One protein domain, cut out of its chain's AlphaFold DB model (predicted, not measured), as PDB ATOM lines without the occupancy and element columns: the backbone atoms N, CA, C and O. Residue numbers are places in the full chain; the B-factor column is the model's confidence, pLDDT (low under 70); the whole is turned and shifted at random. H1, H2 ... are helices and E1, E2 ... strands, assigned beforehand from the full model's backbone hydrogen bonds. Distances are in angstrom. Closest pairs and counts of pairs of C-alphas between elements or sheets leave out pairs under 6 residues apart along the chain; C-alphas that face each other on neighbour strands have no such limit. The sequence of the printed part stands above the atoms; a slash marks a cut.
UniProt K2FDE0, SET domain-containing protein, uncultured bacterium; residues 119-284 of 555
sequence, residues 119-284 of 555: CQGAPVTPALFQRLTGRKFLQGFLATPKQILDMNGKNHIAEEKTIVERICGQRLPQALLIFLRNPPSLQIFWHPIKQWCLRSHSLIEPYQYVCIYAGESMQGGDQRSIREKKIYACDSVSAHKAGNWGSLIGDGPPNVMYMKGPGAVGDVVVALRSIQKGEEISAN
ATOM      1  N   CYS A 119      42.869  -8.236  -6.577       62.34
ATOM      2  CA  CYS A 119      42.476  -8.242  -5.175       62.34
ATOM      3  C   CYS A 119      43.666  -8.762  -4.367       62.34
ATOM      4  O   CYS A 119      44.118  -9.878  -4.602       62.34
ATOM      5  N   GLN A 120      44.214  -7.941  -3.464       64.19
ATOM      6  CA  GLN A 120      45.371  -8.313  -2.630       64.19
ATOM      7  C   GLN A 120      46.578  -8.841  -3.442       64.19
ATOM      8  O   GLN A 120      47.309  -9.716  -2.996       64.19
ATOM      9  N   GLY A 121      46.782  -8.318  -4.656       61.66
ATOM     10  CA  GLY A 121      47.870  -8.729  -5.551       61.66
ATOM     11  C   GLY A 121      47.544  -9.891  -6.501       61.66
ATOM     12  O   GLY A 121      48.312 -10.124  -7.427       61.66
ATOM     13  N   ALA A 122      46.398 -10.568  -6.351       62.91
ATOM     14  CA  ALA A 122      45.973 -11.650  -7.242       62.91
ATOM     15  C   ALA A 122      44.973 -11.159  -8.314       62.91
ATOM     16  O   ALA A 122      44.038 -10.437  -7.957       62.91
ATOM     17  N   PRO A 123      45.106 -11.546  -9.601       68.75
ATOM     18  CA  PRO A 123      44.168 -11.151 -10.655       68.75
ATOM     19  C   PRO A 123      42.734 -11.619 -10.373       68.75
ATOM     20  O   PRO A 123      42.496 -12.791 -10.085       68.75
ATOM     21  N   VAL A 124      41.760 -10.720 -10.509       68.69
ATOM     22  CA  VAL A 124      40.333 -11.047 -10.407       68.69
ATOM     23  C   VAL A 124      39.779 -11.279 -11.808       68.69
ATOM     24  O   VAL A 124      39.560 -10.338 -12.570       68.69
ATOM     25  N   THR A 125      39.540 -12.543 -12.156       70.75
ATOM     26  CA  THR A 125      38.883 -12.893 -13.422       70.75
ATOM     27  C   THR A 125      37.363 -12.708 -13.316       70.75
ATOM     28  O   THR A 125      36.801 -12.865 -12.228       70.75
ATOM     29  N   PRO A 126      36.653 -12.443 -14.430       69.06
ATOM     30  CA  PRO A 126      35.188 -12.423 -14.441       69.06
ATOM     31  C   PRO A 126      34.568 -13.715 -13.901       69.06
ATOM     32  O   PRO A 126      33.571 -13.665 -13.191       69.06
ATOM     33  N   ALA A 127      35.190 -14.869 -14.173       70.50
ATOM     34  CA  ALA A 127      34.744 -16.165 -13.668       70.50
ATOM     35  C   ALA A 127      34.863 -16.269 -12.138       70.50
ATOM     36  O   ALA A 127      33.939 -16.747 -11.478       70.50
ATOM     37  N   LEU A 128      35.973 -15.789 -11.563       71.88
ATOM     38  CA  LEU A 128      36.136 -15.721 -10.112       71.88
ATOM     39  C   LEU A 128      35.085 -14.793  -9.498       71.88
ATOM     40  O   LEU A 128      34.446 -15.156  -8.515       71.88
ATOM     41  N   PHE A 129      34.857 -13.628 -10.100       70.44
ATOM     42  CA  PHE A 129      33.873 -12.677  -9.592       70.44
ATOM     43  C   PHE A 129      32.438 -13.203  -9.690       70.44
ATOM     44  O   PHE A 129      31.690 -13.132  -8.719       70.44
ATOM     45  N   GLN A 130      32.075 -13.816 -10.819       74.38
ATOM     46  CA  GLN A 130      30.783 -14.475 -10.997       74.38
ATOM     47  C   GLN A 130      30.574 -15.583  -9.960       74.38
ATOM     48  O   GLN A 130      29.483 -15.693  -9.409       74.38
ATOM     49  N   ARG A 131      31.610 -16.369  -9.637       73.50
ATOM     50  CA  ARG A 131      31.545 -17.373  -8.565       73.50
ATOM     51  C   ARG A 131      31.333 -16.739  -7.185       73.50
ATOM     52  O   ARG A 131      30.631 -17.320  -6.368       73.50
ATOM     53  N   LEU A 132      31.933 -15.577  -6.928       69.00
ATOM     54  CA  LEU A 132      31.856 -14.886  -5.637       69.00
ATOM     55  C   LEU A 132      30.544 -14.118  -5.436       69.00
ATOM     56  O   LEU A 132      30.078 -14.027  -4.305       69.00
ATOM     57  N   THR A 133      29.956 -13.550  -6.493       70.19
ATOM     58  CA  THR A 133      28.765 -12.689  -6.367       70.19
ATOM     59  C   THR A 133      27.516 -13.232  -7.055       70.19
ATOM     60  O   THR A 133      26.471 -12.597  -6.965       70.19
ATOM     61  N   GLY A 134      27.608 -14.322  -7.821       71.94
ATOM     62  CA  GLY A 134      26.497 -14.875  -8.609       71.94
ATOM     63  C   GLY A 134      26.046 -14.016  -9.801       71.94
ATOM     64  O   GLY A 134      25.064 -14.355 -10.457       71.94
ATOM     65  N   ARG A 135      26.743 -12.911 -10.107       73.19
ATOM     66  CA  ARG A 135      26.367 -11.954 -11.166       73.19
ATOM     67  C   ARG A 135      27.098 -12.270 -12.465       73.19
ATOM     68  O   ARG A 135      28.291 -12.576 -12.431       73.19
ATOM     69  N   LYS A 136      26.421 -12.151 -13.614       72.12
ATOM     70  CA  LYS A 136      27.109 -12.169 -14.914       72.12
ATOM     71  C   LYS A 136      27.937 -10.898 -15.030       72.12
ATOM     72  O   LYS A 136      27.424  -9.802 -14.832       72.12
ATOM     73  N   PHE A 137      29.217 -11.044 -15.332       71.50
ATOM     74  CA  PHE A 137      30.139  -9.928 -15.229       71.50
ATOM     75  C   PHE A 137      30.981  -9.781 -16.487       71.50
ATOM     76  O   PHE A 137      31.632 -10.736 -16.912       71.50
ATOM     77  N   LEU A 138      30.972  -8.587 -17.080       66.94
ATOM     78  CA  LEU A 138      31.878  -8.246 -18.172       66.94
ATOM     79  C   LEU A 138      33.252  -7.874 -17.608       66.94
ATOM     80  O   LEU A 138      33.357  -7.142 -16.625       66.94
ATOM     81  N   GLN A 139      34.319  -8.355 -18.243       58.81
ATOM     82  CA  GLN A 139      35.676  -7.937 -17.897       58.81
ATOM     83  C   GLN A 139      35.873  -6.456 -18.252       58.81
ATOM     84  O   GLN A 139      35.705  -6.082 -19.408       58.81
ATOM     85  N   GLY A 140      36.284  -5.629 -17.286       63.22
ATOM     86  CA  GLY A 140      36.720  -4.249 -17.538       63.22
ATOM     87  C   GLY A 140      35.758  -3.158 -17.048       63.22
ATOM     88  O   GLY A 140      34.700  -3.421 -16.481       63.22
ATOM     89  N   PHE A 141      36.176  -1.906 -17.232       62.66
ATOM     90  CA  PHE A 141      35.451  -0.681 -16.836       62.66
ATOM     91  C   PHE A 141      34.671  -0.055 -17.990       62.66
ATOM     92  O   PHE A 141      34.178   1.066 -17.906       62.66
ATOM     93  N   LEU A 142      34.594  -0.788 -19.091       65.12
ATOM     94  CA  LEU A 142      33.987  -0.394 -20.339       65.12
ATOM     95  C   LEU A 142      33.148  -1.573 -20.835       65.12
ATOM     96  O   LEU A 142      33.426  -2.715 -20.472       65.12
ATOM     97  N   ALA A 143      32.126  -1.303 -21.633       65.75
ATOM     98  CA  ALA A 143      31.346  -2.342 -22.286       65.75
ATOM     99  C   ALA A 143      31.097  -1.929 -23.735       65.75
ATOM    100  O   ALA A 143      30.753  -0.777 -24.009       65.75
ATOM    101  N   THR A 144      31.306  -2.852 -24.671       67.44
ATOM    102  CA  THR A 144      30.954  -2.607 -26.072       67.44
ATOM    103  C   THR A 144      29.436  -2.614 -26.228       67.44
ATOM    104  O   THR A 144      28.748  -3.298 -25.464       67.44
ATOM    105  N   PRO A 145      28.885  -1.938 -27.253       65.19
ATOM    106  CA  PRO A 145      27.462  -2.041 -27.562       65.19
ATOM    107  C   PRO A 145      26.990  -3.499 -27.674       65.19
ATOM    108  O   PRO A 145      25.944  -3.851 -27.139       65.19
ATOM    109  N   LYS A 146      27.806  -4.372 -28.281       68.06
ATOM    110  CA  LYS A 146      27.521  -5.807 -28.391       68.06
ATOM    111  C   LYS A 146      27.457  -6.499 -27.029       68.06
ATOM    112  O   LYS A 146      26.492  -7.197 -26.756       68.06
ATOM    113  N   GLN A 147      28.434  -6.266 -26.154       71.81
ATOM    114  CA  GLN A 147      28.435  -6.851 -24.811       71.81
ATOM    115  C   GLN A 147      27.213  -6.410 -23.992       71.81
ATOM    116  O   GLN A 147      26.666  -7.205 -23.234       71.81
ATOM    117  N   ILE A 148      26.761  -5.163 -24.148       66.31
ATOM    118  CA  ILE A 148      25.555  -4.663 -23.474       66.31
ATOM    119  C   ILE A 148      24.295  -5.346 -24.010       66.31
ATOM    120  O   ILE A 148      23.405  -5.689 -23.231       66.31
ATOM    121  N   LEU A 149      24.213  -5.584 -25.315       64.25
ATOM    122  CA  LEU A 149      23.099  -6.322 -25.915       64.25
ATOM    123  C   LEU A 149      23.091  -7.795 -25.485       64.25
ATOM    124  O   LEU A 149      22.058  -8.271 -25.008       64.25
ATOM    125  N   ASP A 150      24.252  -8.454 -25.514       68.06
ATOM    126  CA  ASP A 150      24.442  -9.828 -25.031       68.06
ATOM    127  C   ASP A 150      24.015  -9.963 -23.555       68.06
ATOM    128  O   ASP A 150      23.365 -10.939 -23.170       68.06
ATOM    129  N   MET A 151      24.336  -8.967 -22.712       68.81
ATOM    130  CA  MET A 151      23.895  -8.916 -21.309       68.81
ATOM    131  C   MET A 151      22.371  -8.833 -21.172       68.81
ATOM    132  O   MET A 151      21.812  -9.458 -20.275       68.81
ATOM    133  N   ASN A 152      21.702  -8.084 -22.049       63.69
ATOM    134  CA  ASN A 152      20.253  -7.874 -22.010       63.69
ATOM    135  C   ASN A 152      19.442  -9.052 -22.583       63.69
ATOM    136  O   ASN A 152      18.213  -9.031 -22.510       63.69
ATOM    137  N   GLY A 153      20.095 -10.071 -23.159       58.44
ATOM    138  CA  GLY A 153      19.446 -11.299 -23.635       58.44
ATOM    139  C   GLY A 153      18.443 -11.097 -24.777       58.44
ATOM    140  O   GLY A 153      17.611 -11.973 -25.029       58.44
ATOM    141  N   LYS A 154      18.483  -9.949 -25.464       56.72
ATOM    142  CA  LYS A 154      17.586  -9.652 -26.583       56.72
ATOM    143  C   LYS A 154      18.089 -10.336 -27.852       56.72
ATOM    144  O   LYS A 154      18.738  -9.709 -28.668       56.72
ATOM    145  N   ASN A 155      17.690 -11.587 -28.080       46.50
ATOM    146  CA  ASN A 155      17.941 -12.340 -29.325       46.50
ATOM    147  C   ASN A 155      17.231 -11.767 -30.586       46.50
ATOM    148  O   ASN A 155      16.911 -12.507 -31.518       46.50
ATOM    149  N   HIS A 156      16.945 -10.465 -30.646       50.44
ATOM    150  CA  HIS A 156      16.332  -9.821 -31.805       50.44
ATOM    151  C   HIS A 156      17.373  -8.996 -32.560       50.44
ATOM    152  O   HIS A 156      17.526  -7.800 -32.322       50.44
ATOM    153  N   ILE A 157      18.010  -9.641 -33.541       53.03
ATOM    154  CA  ILE A 157      19.012  -9.069 -34.462       53.03
ATOM    155  C   ILE A 157      18.582  -7.688 -35.010       53.03
ATOM    156  O   ILE A 157      19.413  -6.808 -35.204       53.03
ATOM    157  N   ALA A 158      17.280  -7.461 -35.236       49.28
ATOM    158  CA  ALA A 158      16.753  -6.192 -35.749       49.28
ATOM    159  C   ALA A 158      16.730  -5.043 -34.712       49.28
ATOM    160  O   ALA A 158      17.065  -3.905 -35.052       49.28
ATOM    161  N   GLU A 159      16.370  -5.317 -33.451       52.25
ATOM    162  CA  GLU A 159      16.421  -4.310 -32.375       52.25
ATOM    163  C   GLU A 159      17.869  -3.990 -31.999       52.25
ATOM    164  O   GLU A 159      18.220  -2.820 -31.838       52.25
ATOM    165  N   GLU A 160      18.713  -5.022 -31.912       53.84
ATOM    166  CA  GLU A 160      20.153  -4.898 -31.679       53.84
ATOM    167  C   GLU A 160      20.788  -3.967 -32.710       53.84
ATOM    168  O   GLU A 160      21.428  -2.978 -32.352       53.84
ATOM    169  N   LYS A 161      20.526  -4.217 -33.994       56.91
ATOM    170  CA  LYS A 161      21.061  -3.418 -35.090       56.91
ATOM    171  C   LYS A 161      20.642  -1.950 -35.002       56.91
ATOM    172  O   LYS A 161      21.500  -1.077 -35.050       56.91
ATOM    173  N   THR A 162      19.364  -1.679 -34.745       59.66
ATOM    174  CA  THR A 162      18.835  -0.308 -34.606       59.66
ATOM    175  C   THR A 162      19.475   0.449 -33.429       59.66
ATOM    176  O   THR A 162      19.728   1.654 -33.502       59.66
ATOM    177  N   ILE A 163      19.747  -0.241 -32.317       55.69
ATOM    178  CA  ILE A 163      20.403   0.348 -31.141       55.69
ATOM    179  C   ILE A 163      21.868   0.668 -31.446       55.69
ATOM    180  O   ILE A 163      22.333   1.767 -31.141       55.69
ATOM    181  N   VAL A 164      22.586  -0.267 -32.068       56.84
ATOM    182  CA  VAL A 164      23.998  -0.093 -32.419       56.84
ATOM    183  C   VAL A 164      24.169   1.001 -33.478       56.84
ATOM    184  O   VAL A 164      25.059   1.839 -33.332       56.84
ATOM    185  N   GLU A 165      23.292   1.061 -34.484       60.09
ATOM    186  CA  GLU A 165      23.217   2.153 -35.467       60.09
ATOM    187  C   GLU A 165      23.059   3.510 -34.773       60.09
ATOM    188  O   GLU A 165      23.798   4.448 -35.063       60.09
ATOM    189  N   ARG A 166      22.149   3.607 -33.795       61.66
ATOM    190  CA  ARG A 166      21.920   4.846 -33.039       61.66
ATOM    191  C   ARG A 166      23.139   5.262 -32.218       61.66
ATOM    192  O   ARG A 166      23.421   6.452 -32.129       61.66
ATOM    193  N   ILE A 167      23.846   4.308 -31.613       56.91
ATOM    194  CA  ILE A 167      25.056   4.573 -30.820       56.91
ATOM    195  C   ILE A 167      26.202   5.033 -31.722       56.91
ATOM    196  O   ILE A 167      26.851   6.035 -31.431       56.91
ATOM    197  N   CYS A 168      26.438   4.332 -32.832       57.41
ATOM    198  CA  CYS A 168      27.537   4.640 -33.745       57.41
ATOM    199  C   CYS A 168      27.243   5.878 -34.613       57.41
ATOM    200  O   CYS A 168      28.165   6.550 -35.066       57.41
ATOM    201  N   GLY A 169      25.967   6.213 -34.825       55.44
ATOM    202  CA  GLY A 169      25.533   7.412 -35.543       55.44
ATOM    203  C   GLY A 169      25.651   8.711 -34.735       55.44
ATOM    204  O   GLY A 169      25.513   9.795 -35.301       55.44
ATOM    205  N   GLN A 170      25.912   8.636 -33.424       60.53
ATOM    206  CA  GLN A 170      26.118   9.814 -32.579       60.53
ATOM    207  C   GLN A 170      27.586  10.246 -32.575       60.53
ATOM    208  O   GLN A 170      28.496   9.440 -32.379       60.53
ATOM    209  N   ARG A 171      27.826  11.555 -32.723       59.03
ATOM    210  CA  ARG A 171      29.155  12.134 -32.504       59.03
ATOM    211  C   ARG A 171      29.513  11.993 -31.025       59.03
ATOM    212  O   ARG A 171      28.952  12.687 -30.180       59.03
ATOM    213  N   LEU A 172      30.456  11.106 -30.725       61.38
ATOM    214  CA  LEU A 172      30.980  10.965 -29.371       61.38
ATOM    215  C   LEU A 172      31.804  12.213 -29.008       61.38
ATOM    216  O   LEU A 172      32.579  12.694 -29.843       61.38
ATOM    217  N   PRO A 173      31.678  12.749 -27.779       65.44
ATOM    218  CA  PRO A 173      32.537  13.834 -27.319       65.44
ATOM    219  C   PRO A 173      34.019  13.457 -27.445       65.44
ATOM    220  O   PRO A 173      34.404  12.328 -27.139       65.44
ATOM    221  N   GLN A 174      34.877  14.401 -27.844       65.00
ATOM    222  CA  GLN A 174      36.318  14.149 -27.995       65.00
ATOM    223  C   GLN A 174      36.949  13.613 -26.700       65.00
ATOM    224  O   GLN A 174      37.767  12.697 -26.743       65.00
ATOM    225  N   ALA A 175      36.514  14.126 -25.548       67.00
ATOM    226  CA  ALA A 175      36.936  13.638 -24.239       67.00
ATOM    227  C   ALA A 175      36.575  12.156 -24.014       67.00
ATOM    228  O   ALA A 175      37.373  11.412 -23.448       67.00
ATOM    229  N   LEU A 176      35.415  11.705 -24.510       71.06
ATOM    230  CA  LEU A 176      34.995  10.310 -24.400       71.06
ATOM    231  C   LEU A 176      35.873   9.424 -25.288       71.06
ATOM    232  O   LEU A 176      36.323   8.380 -24.838       71.06
ATOM    233  N   LEU A 177      36.208   9.860 -26.506       68.19
ATOM    234  CA  LEU A 177      37.139   9.136 -27.383       68.19
ATOM    235  C   LEU A 177      38.548   9.015 -26.783       68.19
ATOM    236  O   LEU A 177      39.169   7.959 -26.898       68.19
ATOM    237  N   ILE A 178      39.053  10.073 -26.138       71.50
ATOM    238  CA  ILE A 178      40.343  10.046 -25.427       71.50
ATOM    239  C   ILE A 178      40.300   9.009 -24.305       71.50
ATOM    240  O   ILE A 178      41.197   8.175 -24.206       71.50
ATOM    241  N   PHE A 179      39.232   9.015 -23.510       76.69
ATOM    242  CA  PHE A 179      39.022   8.037 -22.450       76.69
ATOM    243  C   PHE A 179      38.923   6.603 -22.977       76.69
ATOM    244  O   PHE A 179      39.600   5.720 -22.464       76.69
ATOM    245  N   LEU A 180      38.155   6.366 -24.042       71.00
ATOM    246  CA  LEU A 180      38.059   5.049 -24.679       71.00
ATOM    247  C   LEU A 180      39.416   4.561 -25.212       71.00
ATOM    248  O   LEU A 180      39.640   3.356 -25.313       71.00
ATOM    249  N   ARG A 181      40.321   5.490 -25.557       68.75
ATOM    250  CA  ARG A 181      41.684   5.200 -26.021       68.75
ATOM    251  C   ARG A 181      42.694   4.994 -24.888       68.75
ATOM    252  O   ARG A 181      43.708   4.329 -25.087       68.75
ATOM    253  N   ASN A 182      42.457   5.588 -23.729       72.31
ATOM    254  CA  ASN A 182      43.380   5.541 -22.606       72.31
ATOM    255  C   ASN A 182      42.619   5.708 -21.281       72.31
ATOM    256  O   ASN A 182      42.670   6.785 -20.681       72.31
ATOM    257  N   PRO A 183      41.869   4.681 -20.840       77.44
ATOM    258  CA  PRO A 183      41.095   4.775 -19.611       77.44
ATOM    259  C   PRO A 183      42.026   4.786 -18.387       77.44
ATOM    260  O   PRO A 183      43.074   4.128 -18.411       77.44
ATOM    261  N   PRO A 184      41.660   5.481 -17.294       80.06
ATOM    262  CA  PRO A 184      42.443   5.466 -16.064       80.06
ATOM    263  C   PRO A 184      42.497   4.055 -15.478       80.06
ATOM    264  O   PRO A 184      41.540   3.291 -15.586       80.06
ATOM    265  N   SER A 185      43.620   3.705 -14.850       79.12
ATOM    266  CA  SER A 185      43.820   2.380 -14.259       79.12
ATOM    267  C   SER A 185      43.180   2.312 -12.876       79.12
ATOM    268  O   SER A 185      43.481   3.139 -12.014       79.12
ATOM    269  N   LEU A 186      42.315   1.323 -12.654       81.75
ATOM    270  CA  LEU A 186      41.568   1.140 -11.413       81.75
ATOM    271  C   LEU A 186      41.861  -0.225 -10.774       81.75
ATOM    272  O   LEU A 186      42.227  -1.192 -11.443       81.75
ATOM    273  N   GLN A 187      41.673  -0.313  -9.460       80.81
ATOM    274  CA  GLN A 187      41.852  -1.530  -8.670       80.81
ATOM    275  C   GLN A 187      40.609  -1.847  -7.849       80.81
ATOM    276  O   GLN A 187      39.997  -0.959  -7.259       80.81
ATOM    277  N   ILE A 188      40.290  -3.137  -7.748       81.94
ATOM    278  CA  ILE A 188      39.250  -3.631  -6.849       81.94
ATOM    279  C   ILE A 188      39.843  -3.926  -5.482       81.94
ATOM    280  O   ILE A 188      40.966  -4.421  -5.359       81.94
ATOM    281  N   PHE A 189      39.072  -3.662  -4.439       81.62
ATOM    282  CA  PHE A 189      39.414  -4.080  -3.092       81.62
ATOM    283  C   PHE A 189      38.182  -4.456  -2.280       81.62
ATOM    284  O   PHE A 189      37.055  -4.135  -2.649       81.62
ATOM    285  N   TRP A 190      38.417  -5.155  -1.173       81.25
ATOM    286  CA  TRP A 190      37.386  -5.474  -0.199       81.25
ATOM    287  C   TRP A 190      37.390  -4.439   0.927       81.25
ATOM    288  O   TRP A 190      38.386  -4.287   1.636       81.25
ATOM    289  N   HIS A 191      36.275  -3.739   1.089       78.00
ATOM    290  CA  HIS A 191      35.985  -2.842   2.194       78.00
ATOM    291  C   HIS A 191      35.151  -3.581   3.260       78.00
ATOM    292  O   HIS A 191      34.140  -4.192   2.913       78.00
ATOM    293  N   PRO A 192      35.483  -3.498   4.563       66.75
ATOM    294  CA  PRO A 192      34.777  -4.246   5.613       66.75
ATOM    295  C   PRO A 192      33.266  -3.986   5.702       66.75
ATOM    296  O   PRO A 192      32.530  -4.845   6.175       66.75
ATOM    297  N   ILE A 193      32.810  -2.809   5.263       70.38
ATOM    298  CA  ILE A 193      31.397  -2.393   5.324       70.38
ATOM    299  C   ILE A 193      30.728  -2.430   3.952       70.38
ATOM    300  O   ILE A 193      29.579  -2.835   3.828       70.38
ATOM    301  N   LYS A 194      31.443  -1.971   2.920       72.62
ATOM    302  CA  LYS A 194      30.897  -1.779   1.568       72.62
ATOM    303  C   LYS A 194      31.158  -2.986   0.666       72.62
ATOM    304  O   LYS A 194      30.668  -3.020  -0.454       72.62
ATOM    305  N   GLN A 195      31.909  -3.971   1.167       79.50
ATOM    306  CA  GLN A 195      32.352  -5.146   0.429       79.50
ATOM    307  C   GLN A 195      33.200  -4.739  -0.781       79.50
ATOM    308  O   GLN A 195      34.163  -3.992  -0.630       79.50
ATOM    309  N   TRP A 196      32.898  -5.237  -1.974       81.31
ATOM    310  CA  TRP A 196      33.668  -4.931  -3.174       81.31
ATOM    311  C   TRP A 196      33.568  -3.447  -3.549       81.31
ATOM    312  O   TRP A 196      32.479  -2.935  -3.785       81.31
ATOM    313  N   CYS A 197      34.716  -2.775  -3.623       84.62
ATOM    314  CA  CYS A 197      34.847  -1.354  -3.948       84.62
ATOM    315  C   CYS A 197      35.953  -1.115  -4.983       84.62
ATOM    316  O   CYS A 197      36.794  -1.984  -5.232       84.62
ATOM    317  N   LEU A 198      35.969   0.090  -5.559       87.88
ATOM    318  CA  LEU A 198      36.992   0.548  -6.500       87.88
ATOM    319  C   LEU A 198      37.912   1.587  -5.877       87.88
ATOM    320  O   LEU A 198      37.473   2.415  -5.088       87.88
ATOM    321  N   ARG A 199      39.176   1.599  -6.293       88.94
ATOM    322  CA  ARG A 199      40.132   2.673  -6.009       88.94
ATOM    323  C   ARG A 199      41.005   2.970  -7.216       88.94
ATOM    324  O   ARG A 199      41.204   2.098  -8.064       88.94
ATOM    325  N   SER A 200      41.548   4.176  -7.283       90.25
ATOM    326  CA  SER A 200      42.427   4.566  -8.380       90.25
ATOM    327  C   SER A 200      43.812   3.920  -8.268       90.25
ATOM    328  O   SER A 200      44.383   3.844  -7.181       90.25
ATOM    329  N   HIS A 201      44.394   3.476  -9.382       85.62
ATOM    330  CA  HIS A 201      45.786   3.006  -9.455       85.62
ATOM    331  C   HIS A 201      46.764   4.095  -9.926       85.62
ATOM    332  O   HIS A 201      47.979   3.969  -9.749       85.62
ATOM    333  N   SER A 202      46.241   5.178 -10.498       87.12
ATOM    334  CA  SER A 202      46.991   6.341 -10.972       87.12
ATOM    335  C   SER A 202      46.338   7.641 -10.497       87.12
ATOM    336  O   SER A 202      45.274   7.628  -9.890       87.12
ATOM    337  N   LEU A 203      46.969   8.780 -10.762       92.06
ATOM    338  CA  LEU A 203      46.279  10.062 -10.646       92.06
ATOM    339  C   LEU A 203      45.158  10.125 -11.697       92.06
ATOM    340  O   LEU A 203      45.371   9.697 -12.835       92.06
ATOM    341  N   ILE A 204      43.988  10.631 -11.315       91.19
ATOM    342  CA  ILE A 204      42.904  10.992 -12.239       91.19
ATOM    343  C   ILE A 204      42.637  12.477 -12.050       91.19
ATOM    344  O   ILE A 204      42.438  12.917 -10.920       91.19
ATOM    345  N   GLU A 205      42.647  13.241 -13.136       89.19
ATOM    346  CA  GLU A 205      42.429  14.687 -13.085       89.19
ATOM    347  C   GLU A 205      40.934  15.040 -13.034       89.19
ATOM    348  O   GLU A 205      40.095  14.246 -13.479       89.19
ATOM    349  N   PRO A 206      40.570  16.233 -12.520       84.75
ATOM    350  CA  PRO A 206      39.192  16.708 -12.548       84.75
ATOM    351  C   PRO A 206      38.566  16.606 -13.945       84.75
ATOM    352  O   PRO A 206      39.217  16.864 -14.959       84.75
ATOM    353  N   TYR A 207      37.283  16.254 -13.991       82.69
ATOM    354  CA  TYR A 207      36.455  16.171 -15.199       82.69
ATOM    355  C   TYR A 207      36.874  15.100 -16.221       82.69
ATOM    356  O   TYR A 207      36.281  15.007 -17.298       82.69
ATOM    357  N   GLN A 208      37.842  14.241 -15.891       86.12
ATOM    358  CA  GLN A 208      38.150  13.058 -16.694       86.12
ATOM    359  C   GLN A 208      37.094  11.964 -16.503       86.12
ATOM    360  O   GLN A 208      36.567  11.755 -15.410       86.12
ATOM    361  N   TYR A 209      36.817  11.223 -17.576       85.75
ATOM    362  CA  TYR A 209      36.031   9.995 -17.493       85.75
ATOM    363  C   TYR A 209      36.803   8.916 -16.723       85.75
ATOM    364  O   TYR A 209      37.989   8.689 -16.968       85.75
ATOM    365  N   VAL A 210      36.109   8.240 -15.811       86.94
ATOM    366  CA  VAL A 210      36.660   7.219 -14.912       86.94
ATOM    367  C   VAL A 210      36.298   5.818 -15.389       86.94
ATOM    368  O   VAL A 210      37.172   4.976 -15.577       86.94
ATOM    369  N   CYS A 211      35.011   5.564 -15.616       84.00
ATOM    370  CA  CYS A 211      34.508   4.303 -16.153       84.00
ATOM    371  C   CYS A 211      33.147   4.496 -16.834       84.00
ATOM    372  O   CYS A 211      32.497   5.529 -16.682       84.00
ATOM    373  N   ILE A 212      32.693   3.475 -17.551       80.88
ATOM    374  CA  ILE A 212      31.299   3.328 -17.976       80.88
ATOM    375  C   ILE A 212      30.575   2.496 -16.915       80.88
ATOM    376  O   ILE A 212      31.113   1.492 -16.453       80.88
ATOM    377  N   TYR A 213      29.364   2.889 -16.540       82.06
ATOM    378  CA  TYR A 213      28.435   2.104 -15.740       82.06
ATOM    379  C   TYR A 213      27.510   1.326 -16.683       82.06
ATOM    380  O   TYR A 213      26.525   1.859 -17.197       82.06
ATOM    381  N   ALA A 214      27.855   0.067 -16.948       78.94
ATOM    382  CA  ALA A 214      27.091  -0.783 -17.857       78.94
ATOM    383  C   ALA A 214      26.200  -1.762 -17.087       78.94
ATOM    384  O   ALA A 214      26.610  -2.323 -16.068       78.94
ATOM    385  N   GLY A 215      25.001  -2.003 -17.616       77.31
ATOM    386  CA  GLY A 215      24.039  -2.936 -17.048       77.31
ATOM    387  C   GLY A 215      22.840  -3.170 -17.962       77.31
ATOM    388  O   GLY A 215      22.828  -2.759 -19.126       77.31
ATOM    389  N   GLU A 216      21.827  -3.843 -17.431       74.56
ATOM    390  CA  GLU A 216      20.571  -4.082 -18.131       74.56
ATOM    391  C   GLU A 216      19.759  -2.793 -18.280       74.56
ATOM    392  O   GLU A 216      19.701  -1.981 -17.358       74.56
ATOM    393  N   SER A 217      19.068  -2.620 -19.407       72.06
ATOM    394  CA  SER A 217      18.180  -1.468 -19.589       72.06
ATOM    395  C   SER A 217      16.992  -1.517 -18.619       72.06
ATOM    396  O   SER A 217      16.341  -2.556 -18.424       72.06
ATOM    397  N   MET A 218      16.685  -0.358 -18.034       68.94
ATOM    398  CA  MET A 218      15.535  -0.144 -17.152       68.94
ATOM    399  C   MET A 218      14.244   0.189 -17.916       68.94
ATOM    400  O   MET A 218      13.177   0.252 -17.306       68.94
ATOM    401  N   GLN A 219      14.302   0.390 -19.239       63.66
ATOM    402  CA  GLN A 219      13.128   0.727 -20.052       63.66
ATOM    403  C   GLN A 219      12.289  -0.520 -20.402       63.66
ATOM    404  O   GLN A 219      12.821  -1.503 -20.914       63.66
ATOM    405  N   GLY A 220      10.967  -0.460 -20.174       54.12
ATOM    406  CA  GLY A 220       9.996  -1.433 -20.706       54.12
ATOM    407  C   GLY A 220       9.737  -2.708 -19.884       54.12
ATOM    408  O   GLY A 220       9.335  -3.712 -20.463       54.12
ATOM    409  N   GLY A 221       9.960  -2.706 -18.562       50.78
ATOM    410  CA  GLY A 221       9.685  -3.857 -17.684       50.78
ATOM    411  C   GLY A 221       8.413  -3.723 -16.832       50.78
ATOM    412  O   GLY A 221       8.022  -2.619 -16.467       50.78
ATOM    413  N   ASP A 222       7.798  -4.851 -16.466       46.12
ATOM    414  CA  ASP A 222       6.671  -4.906 -15.520       46.12
ATOM    415  C   ASP A 222       7.105  -4.460 -14.102       46.12
ATOM    416  O   ASP A 222       8.271  -4.641 -13.724       46.12
ATOM    417  N   GLN A 223       6.204  -3.894 -13.287       47.69
ATOM    418  CA  GLN A 223       6.548  -3.199 -12.028       47.69
ATOM    419  C   GLN A 223       7.325  -4.064 -11.015       47.69
ATOM    420  O   GLN A 223       8.143  -3.539 -10.253       47.69
ATOM    421  N   ARG A 224       7.119  -5.392 -11.015       43.91
ATOM    422  CA  ARG A 224       7.910  -6.341 -10.203       43.91
ATOM    423  C   ARG A 224       9.381  -6.382 -10.614       43.91
ATOM    424  O   ARG A 224      10.246  -6.328  -9.745       43.91
ATOM    425  N   SER A 225       9.662  -6.413 -11.918       52.66
ATOM    426  CA  SER A 225      11.033  -6.427 -12.444       52.66
ATOM    427  C   SER A 225      11.789  -5.140 -12.102       52.66
ATOM    428  O   SER A 225      12.984  -5.176 -11.837       52.66
ATOM    429  N   ILE A 226      11.083  -4.007 -12.020       52.31
ATOM    430  CA  ILE A 226      11.666  -2.709 -11.669       52.31
ATOM    431  C   ILE A 226      12.163  -2.701 -10.215       52.31
ATOM    432  O   ILE A 226      13.201  -2.110  -9.939       52.31
ATOM    433  N   ARG A 227      11.470  -3.368  -9.276       53.19
ATOM    434  CA  ARG A 227      11.890  -3.414  -7.859       53.19
ATOM    435  C   ARG A 227      13.196  -4.182  -7.654       53.19
ATOM    436  O   ARG A 227      14.073  -3.671  -6.969       53.19
ATOM    437  N   GLU A 228      13.344  -5.353  -8.268       54.34
ATOM    438  CA  GLU A 228      14.598  -6.125  -8.226       54.34
ATOM    439  C   GLU A 228      15.733  -5.383  -8.943       54.34
ATOM    440  O   GLU A 228      16.852  -5.308  -8.441       54.34
ATOM    441  N   LYS A 229      15.428  -4.750 -10.083       55.72
ATOM    442  CA  LYS A 229      16.406  -3.977 -10.852       55.72
ATOM    443  C   LYS A 229      16.839  -2.663 -10.183       55.72
ATOM    444  O   LYS A 229      17.869  -2.124 -10.572       55.72
ATOM    445  N   LYS A 230      16.117  -2.135  -9.183       60.69
ATOM    446  CA  LYS A 230      16.521  -0.914  -8.448       60.69
ATOM    447  C   LYS A 230      17.802  -1.096  -7.624       60.69
ATOM    448  O   LYS A 230      18.465  -0.110  -7.313       60.69
ATOM    449  N   ILE A 231      18.163  -2.331  -7.274       63.72
ATOM    450  CA  ILE A 231      19.434  -2.632  -6.605       63.72
ATOM    451  C   ILE A 231      20.545  -2.546  -7.664       63.72
ATOM    452  O   ILE A 231      20.456  -3.222  -8.680       63.72
ATOM    453  N   TYR A 232      21.577  -1.721  -7.450       72.00
ATOM    454  CA  TYR A 232      22.569  -1.357  -8.482       72.00
ATOM    455  C   TYR A 232      21.964  -0.657  -9.719       72.00
ATOM    456  O   TYR A 232      22.451  -0.839 -10.835       72.00
ATOM    457  N   ALA A 233      20.889   0.119  -9.547       73.19
ATOM    458  CA  ALA A 233      20.391   0.991 -10.608       73.19
ATOM    459  C   ALA A 233      21.149   2.324 -10.639       73.19
ATOM    460  O   ALA A 233      21.321   2.973  -9.606       73.19
ATOM    461  N   CYS A 234      21.525   2.754 -11.838       73.19
ATOM    462  CA  CYS A 234      21.993   4.096 -12.150       73.19
ATOM    463  C   CYS A 234      21.153   4.617 -13.321       73.19
ATOM    464  O   CYS A 234      21.151   3.990 -14.374       73.19
ATOM    465  N   ASP A 235      20.397   5.699 -13.099       71.19
ATOM    466  CA  ASP A 235      19.459   6.325 -14.052       71.19
ATOM    467  C   ASP A 235      18.675   5.308 -14.913       71.19
ATOM    468  O   ASP A 235      17.642   4.777 -14.491       71.19
ATOM    469  N   SER A 236      19.186   5.000 -16.107       69.50
ATOM    470  CA  SER A 236      18.523   4.162 -17.110       69.50
ATOM    471  C   SER A 236      18.996   2.701 -17.169       69.50
ATOM    472  O   SER A 236      18.453   1.923 -17.962       69.50
ATOM    473  N   VAL A 237      19.961   2.303 -16.336       74.50
ATOM    474  CA  VAL A 237      20.602   0.977 -16.344       74.50
ATOM    475  C   VAL A 237      20.665   0.330 -14.954       74.50
ATOM    476  O   VAL A 237      20.757   1.011 -13.939       74.50
ATOM    477  N   SER A 238      20.633  -1.004 -14.895       79.31
ATOM    478  CA  SER A 238      20.784  -1.793 -13.663       79.31
ATOM    479  C   SER A 238      21.871  -2.848 -13.789       79.31
ATOM    480  O   SER A 238      21.813  -3.708 -14.665       79.31
ATOM    481  N   ALA A 239      22.827  -2.836 -12.863       79.81
ATOM    482  CA  ALA A 239      23.891  -3.832 -12.783       79.81
ATOM    483  C   ALA A 239      23.572  -5.001 -11.825       79.81
ATOM    484  O   ALA A 239      24.480  -5.686 -11.345       79.81
ATOM    485  N   HIS A 240      22.287  -5.236 -11.510       76.94
ATOM    486  CA  HIS A 240      21.877  -6.282 -10.564       76.94
ATOM    487  C   HIS A 240      22.233  -7.694 -11.055       76.94
ATOM    488  O   HIS A 240      22.887  -8.453 -10.342       76.94
ATOM    489  N   LYS A 241      21.806  -8.038 -12.278       73.56
ATOM    490  CA  LYS A 241      21.993  -9.370 -12.885       73.56
ATOM    491  C   LYS A 241      23.235  -9.442 -13.766       73.56
ATOM    492  O   LYS A 241      23.946 -10.451 -13.747       73.56
ATOM    493  N   ALA A 242      23.484  -8.370 -14.516       75.44
ATOM    494  CA  ALA A 242      24.600  -8.248 -15.434       75.44
ATOM    495  C   ALA A 242      25.167  -6.823 -15.419       75.44
ATOM    496  O   ALA A 242      24.399  -5.866 -15.440       75.44
ATOM    497  N   GLY A 243      26.494  -6.683 -15.389       78.62
ATOM    498  CA  GLY A 243      27.160  -5.380 -15.444       78.62
ATOM    499  C   GLY A 243      28.679  -5.472 -15.598       78.62
ATOM    500  O   GLY A 243      29.230  -6.552 -15.827       78.62
ATOM    501  N   ASN A 244      29.356  -4.328 -15.481       79.31
ATOM    502  CA  ASN A 244      30.819  -4.214 -15.532       79.31
ATOM    503  C   ASN A 244      31.404  -3.685 -14.205       79.31
ATOM    504  O   ASN A 244      30.667  -3.436 -13.244       79.31
ATOM    505  N   TRP A 245      32.731  -3.487 -14.134       78.12
ATOM    506  CA  TRP A 245      33.415  -3.031 -12.910       78.12
ATOM    507  C   TRP A 245      32.925  -1.679 -12.378       78.12
ATOM    508  O   TRP A 245      33.029  -1.459 -11.174       78.12
ATOM    509  N   GLY A 246      32.299  -0.830 -13.203       81.62
ATOM    510  CA  GLY A 246      31.676   0.422 -12.753       81.62
ATOM    511  C   GLY A 246      30.586   0.224 -11.691       81.62
ATOM    512  O   GLY A 246      30.392   1.086 -10.838       81.62
ATOM    513  N   SER A 247      29.944  -0.948 -11.660       82.56
ATOM    514  CA  SER A 247      28.948  -1.314 -10.640       82.56
ATOM    515  C   SER A 247      29.504  -1.484  -9.221       82.56
ATOM    516  O   SER A 247      28.728  -1.655  -8.281       82.56
ATOM    517  N   LEU A 248      30.831  -1.447  -9.055       83.81
ATOM    518  CA  LEU A 248      31.510  -1.545  -7.759       83.81
ATOM    519  C   LEU A 248      31.858  -0.185  -7.149       83.81
ATOM    520  O   LEU A 248      32.496  -0.138  -6.098       83.81
ATOM    521  N   ILE A 249      31.492   0.926  -7.796       88.38
ATOM    522  CA  ILE A 249      31.614   2.248  -7.178       88.38
ATOM    523  C   ILE A 249      30.731   2.262  -5.939       88.38
ATOM    524  O   ILE A 249      29.515   2.169  -6.054       88.38
ATOM    525  N   GLY A 250      31.332   2.378  -4.761       83.00
ATOM    526  CA  GLY A 250      30.591   2.443  -3.511       83.00
ATOM    527  C   GLY A 250      29.888   3.787  -3.334       83.00
ATOM    528  O   GLY A 250      30.305   4.813  -3.875       83.00
ATOM    529  N   ASP A 251      28.840   3.797  -2.516       80.06
ATOM    530  CA  ASP A 251      28.314   5.053  -1.989       80.06
ATOM    531  C   ASP A 251      29.283   5.641  -0.960       80.06
ATOM    532  O   ASP A 251      29.875   4.919  -0.149       80.06
ATOM    533  N   GLY A 252      29.449   6.952  -0.980       78.44
ATOM    534  CA  GLY A 252      30.289   7.670  -0.033       78.44
ATOM    535  C   GLY A 252      30.568   9.090  -0.506       78.44
ATOM    536  O   GLY A 252      30.018   9.500  -1.530       78.44
ATOM    537  N   PRO A 253      31.429   9.824   0.219       77.31
ATOM    538  CA  PRO A 253      32.097  11.037  -0.242       77.31
ATOM    539  C   PRO A 253      32.323  11.098  -1.762       77.31
ATOM    540  O   PRO A 253      33.262  10.465  -2.245       77.31
ATOM    541  N   PRO A 254      31.492  11.794  -2.559       84.25
ATOM    542  CA  PRO A 254      31.585  11.688  -4.001       84.25
ATOM    543  C   PRO A 254      32.873  12.343  -4.490       84.25
ATOM    544  O   PRO A 254      33.043  13.551  -4.374       84.25
ATOM    545  N   ASN A 255      33.773  11.561  -5.073       88.12
ATOM    546  CA  ASN A 255      34.852  12.082  -5.916       88.12
ATOM    547  C   ASN A 255      34.578  11.830  -7.400       88.12
ATOM    548  O   ASN A 255      35.289  12.358  -8.254       88.12
ATOM    549  N   VAL A 256      33.493  11.115  -7.699       89.69
ATOM    550  CA  VAL A 256      32.935  10.957  -9.035       89.69
ATOM    551  C   VAL A 256      31.435  11.254  -9.059       89.69
ATOM    552  O   VAL A 256      30.751  11.196  -8.033       89.69
ATOM    553  N   MET A 257      30.910  11.549 -10.246       86.56
ATOM    554  CA  MET A 257      29.477  11.636 -10.521       86.56
ATOM    555  C   MET A 257      29.088  10.774 -11.720       86.56
ATOM    556  O   MET A 257      29.885  10.566 -12.636       86.56
ATOM    557  N   TYR A 258      27.841  10.308 -11.713       85.12
ATOM    558  CA  TYR A 258      27.216   9.681 -12.869       85.12
ATOM    559  C   TYR A 258      26.671  10.758 -13.802       85.12
ATOM    560  O   TYR A 258      25.998  11.689 -13.359       85.12
ATOM    561  N   MET A 259      26.937  10.617 -15.093       77.75
ATOM    562  CA  MET A 259      26.346  11.438 -16.138       77.75
ATOM    563  C   MET A 259      25.722  10.537 -17.192       77.75
ATOM    564  O   MET A 259      26.240   9.462 -17.503       77.75
ATOM    565  N   LYS A 260      24.637  11.016 -17.790       74.00
ATOM    566  CA  LYS A 260      23.960  10.295 -18.860       74.00
ATOM    567  C   LYS A 260      24.897  10.113 -20.053       74.00
ATOM    568  O   LYS A 260      25.381  11.090 -20.629       74.00
ATOM    569  N   GLY A 261      25.160   8.859 -20.403       64.88
ATOM    570  CA  GLY A 261      25.975   8.510 -21.562       64.88
ATOM    571  C   GLY A 261      25.193   8.583 -22.884       64.88
ATOM    572  O   GLY A 261      23.957   8.651 -22.889       64.88
ATOM    573  N   PRO A 262      25.887   8.569 -24.034       55.28
ATOM    574  CA  PRO A 262      25.251   8.466 -25.344       55.28
ATOM    575  C   PRO A 262      24.595   7.083 -25.531       55.28
ATOM    576  O   PRO A 262      25.257   6.093 -25.836       55.28
ATOM    577  N   GLY A 263      23.271   7.010 -25.360       53.12
ATOM    578  CA  GLY A 263      22.467   5.825 -25.689       53.12
ATOM    579  C   GLY A 263      22.840   4.553 -24.908       53.12
ATOM    580  O   GLY A 263      23.280   4.618 -23.766       53.12
ATOM    581  N   ALA A 264      22.644   3.373 -25.516       48.97
ATOM    582  CA  ALA A 264      22.773   2.071 -24.840       48.97
ATOM    583  C   ALA A 264      24.221   1.642 -24.513       48.97
ATOM    584  O   ALA A 264      24.466   0.457 -24.325       48.97
ATOM    585  N   VAL A 265      25.169   2.584 -24.440       54.06
ATOM    586  CA  VAL A 265      26.535   2.377 -23.921       54.06
ATOM    587  C   VAL A 265      26.552   2.365 -22.380       54.06
ATOM    588  O   VAL A 265      27.507   1.882 -21.780       54.06
ATOM    589  N   GLY A 266      25.466   2.809 -21.736       66.12
ATOM    590  CA  GLY A 266      25.362   2.961 -20.283       66.12
ATOM    591  C   GLY A 266      25.757   4.365 -19.829       66.12
ATOM    592  O   GLY A 266      26.168   5.202 -20.637       66.12
ATOM    593  N   ASP A 267      25.614   4.638 -18.535       78.06
ATOM    594  CA  ASP A 267      25.989   5.935 -17.970       78.06
ATOM    595  C   ASP A 267      27.509   6.055 -17.862       78.06
ATOM    596  O   ASP A 267      28.227   5.066 -17.727       78.06
ATOM    597  N   VAL A 268      28.030   7.271 -17.942       81.69
ATOM    598  CA  VAL A 268      29.467   7.539 -17.821       81.69
ATOM    599  C   VAL A 268      29.768   8.117 -16.450       81.69
ATOM    600  O   VAL A 268      29.003   8.912 -15.910       81.69
ATOM    601  N   VAL A 269      30.899   7.726 -15.882       87.44
ATOM    602  CA  VAL A 269      31.365   8.204 -14.580       87.44
ATOM    603  C   VAL A 269      32.472   9.216 -14.807       87.44
ATOM    604  O   VAL A 269      33.420   8.932 -15.540       87.44
ATOM    605  N   VAL A 270      32.368  10.381 -14.177       88.75
ATOM    606  CA  VAL A 270      33.322  11.488 -14.331       88.75
ATOM    607  C   VAL A 270      33.867  11.922 -12.981       88.75
ATOM    608  O   VAL A 270      33.122  11.995 -12.006       88.75
ATOM    609  N   ALA A 271      35.164  12.221 -12.927       89.81
ATOM    610  CA  ALA A 271      35.830  12.736 -11.740       89.81
ATOM    611  C   ALA A 271      35.367  14.166 -11.414       89.81
ATOM    612  O   ALA A 271      35.421  15.061 -12.253       89.81
ATOM    613  N   LEU A 272      34.944  14.397 -10.170       84.44
ATOM    614  CA  LEU A 272      34.565  15.719  -9.648       84.44
ATOM    615  C   LEU A 272      35.776  16.568  -9.257       84.44
ATOM    616  O   LEU A 272      35.678  17.782  -9.106       84.44
ATOM    617  N   ARG A 273      36.904  15.907  -9.010       83.81
ATOM    618  CA  ARG A 273      38.170  16.501  -8.595       83.81
ATOM    619  C   ARG A 273      39.310  15.553  -8.928       83.81
ATOM    620  O   ARG A 273      39.079  14.436  -9.376       83.81
ATOM    621  N   SER A 274      40.527  15.986  -8.621       88.25
ATOM    622  CA  SER A 274      41.686  15.110  -8.655       88.25
ATOM    623  C   SER A 274      41.492  13.938  -7.680       88.25
ATOM    624  O   SER A 274      41.111  14.158  -6.522       88.25
ATOM    625  N   ILE A 275      41.717  12.710  -8.150       91.44
ATOM    626  CA  ILE A 275      41.643  11.464  -7.373       91.44
ATOM    627  C   ILE A 275      43.051  10.886  -7.298       91.44
ATOM    628  O   ILE A 275      43.666  10.581  -8.324       91.44
ATOM    629  N   GLN A 276      43.570  10.746  -6.082       92.31
ATOM    630  CA  GLN A 276      44.942  10.303  -5.862       92.31
ATOM    631  C   GLN A 276      45.090   8.789  -6.048       92.31
ATOM    632  O   GLN A 276      44.142   8.012  -5.898       92.31
ATOM    633  N   LYS A 277      46.316   8.335  -6.325       91.94
ATOM    634  CA  LYS A 277      46.624   6.901  -6.366       91.94
ATOM    635  C   LYS A 277      46.299   6.246  -5.017       91.94
ATOM    636  O   LYS A 277      46.770   6.685  -3.973       91.94
ATOM    637  N   GLY A 278      45.544   5.154  -5.058       88.69
ATOM    638  CA  GLY A 278      45.088   4.388  -3.898       88.69
ATOM    639  C   GLY A 278      43.777   4.889  -3.289       88.69
ATOM    640  O   GLY A 278      43.219   4.190  -2.442       88.69
ATOM    641  N   GLU A 279      43.273   6.044  -3.722       90.25
ATOM    642  CA  GLU A 279      42.035   6.630  -3.215       90.25
ATOM    643  C   GLU A 279      40.803   5.861  -3.717       90.25
ATOM    644  O   GLU A 279      40.722   5.519  -4.899       90.25
ATOM    645  N   GLU A 280      39.853   5.579  -2.821       90.38
ATOM    646  CA  GLU A 280      38.570   4.942  -3.153       90.38
ATOM    647  C   GLU A 280      37.780   5.801  -4.144       90.38
ATOM    648  O   GLU A 280      37.703   7.013  -3.982       90.38
ATOM    649  N   ILE A 281      37.169   5.177  -5.150       91.62
ATOM    650  CA  ILE A 281      36.204   5.819  -6.040       91.62
ATOM    651  C   ILE A 281      34.818   5.642  -5.435       91.62
ATOM    652  O   ILE A 281      34.317   4.518  -5.325       91.62
ATOM    653  N   SER A 282      34.186   6.761  -5.103       88.75
ATOM    654  CA  SER A 282      32.864   6.791  -4.490       88.75
ATOM    655  C   SER A 282      31.969   7.834  -5.139       88.75
ATOM    656  O   SER A 282      32.417   8.909  -5.542       88.75
ATOM    657  N   ALA A 283      30.682   7.508  -5.227       87.56
ATOM    658  CA  ALA A 283      29.647   8.369  -5.785       87.56
ATOM    659  C   ALA A 283      28.554   8.653  -4.753       87.56
ATOM    660  O   ALA A 283      28.400   7.943  -3.761       87.56
ATOM    661  N   ASN A 284      27.739   9.670  -5.028       81.19
ATOM    662  CA  ASN A 284      26.557   9.970  -4.237       81.19
ATOM    663  C   ASN A 284      25.342   9.201  -4.779       81.19
ATOM    664  O   ASN A 284      24.767   9.595  -5.790       81.19
TER     665      ASN A 284
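AT A GLANCE: This is residues 119 to 284 of the 555 residues of the protein "SET domain-containing protein" of uncultured bacterium (UniProt K2FDE0). Two small three-stranded sheets, E1-E2-E8 and E3-E7-E6, meet round the short helix H6 near the middle, and E3 runs on into a two-stranded sheet, E4-E5, at one side. Helices lie round the outside: H2 packs on E4 and E5, H3 folds back from H2, H5 packs on E5, H4 only grazes E3-E7-E6, and H1 lies apart from the other named elements. The 166 printed residues hold, in order, H1 H2 H3 H4 E1 E2 E3 E4 H5 E5 H6 E6 E7 E8, a mixed class of helices and strands, with the three sheets antiparallel. The whole is compact, with a radius of gyration of the C-alphas of 15.6 A and spans of 44 by 36 by 28 A.

HOW THE PARTS SIT: E1, residues 186 to 191, and E2, residues 195 to 200, form a hairpin, with N 189 and O 197 2.9 A apart. E8, residues 280 to 283, is the other antiparallel neighbour of E2, with N 281 and O 198 at 2.8 A. H6, residues 245 to 248, is on this sheet over E2, at a height over the sheet of 8.0 A; the closest C-alphas, of Cys 197 and Leu 248, are 5.1 A apart. E7, residues 267 to 271, is the inner strand between E3, residues 209 to 213, and E6, residues 256 to 259. N 210 and O 269 are 2.8 A apart, and N 259 and O 268 2.8 A; E6 and E7 form a hairpin. H6 is also on this sheet, at a height of 5.9 A. E4, residues 215 to 217, and E5, residues 237 to 243, are antiparallel, with N 216 and O 238 at 2.8 A. H2, residues 145 to 152, comes closest to E4 at the C-alphas of Asn 152 and Glu 216, 5.4 A. H2 touches H3, residues 157 to 168, in a helical hairpin, at a steep tilt of 44 degrees, opposite ways; the closest C-alphas, of Pro 145 and Val 164, are 6.3 A apart. In H1, H2, H3 and H4, residues 174 to 181 for H4 and 126 to 133 for H1, every O i to N i+4 pair is within hydrogen-bond range; in H5, residues 223 to 229, 2 of 3 are, and H6 is too short for such a pair.

IN THESE COORDINATES: H1 begins at C-alpha 126, (35.188, -12.423, -14.441). H3 is 16.2 A long, E2 16.5 A, E1 15.2 A and E7 13.5 A. E8 ends at C-alpha 283, (29.647, 8.369, -5.785).

THE WHOLE: The farthest C-alphas, of Ala 158 and Pro 192, are 45.2 A apart. The printed part has no cut, and the link from H1 to H2, 11 residues, is long. The mean pLDDT of the printed part is 72.1; 69 residues are under 70, among them residues 148 to 175 and 218 to 231.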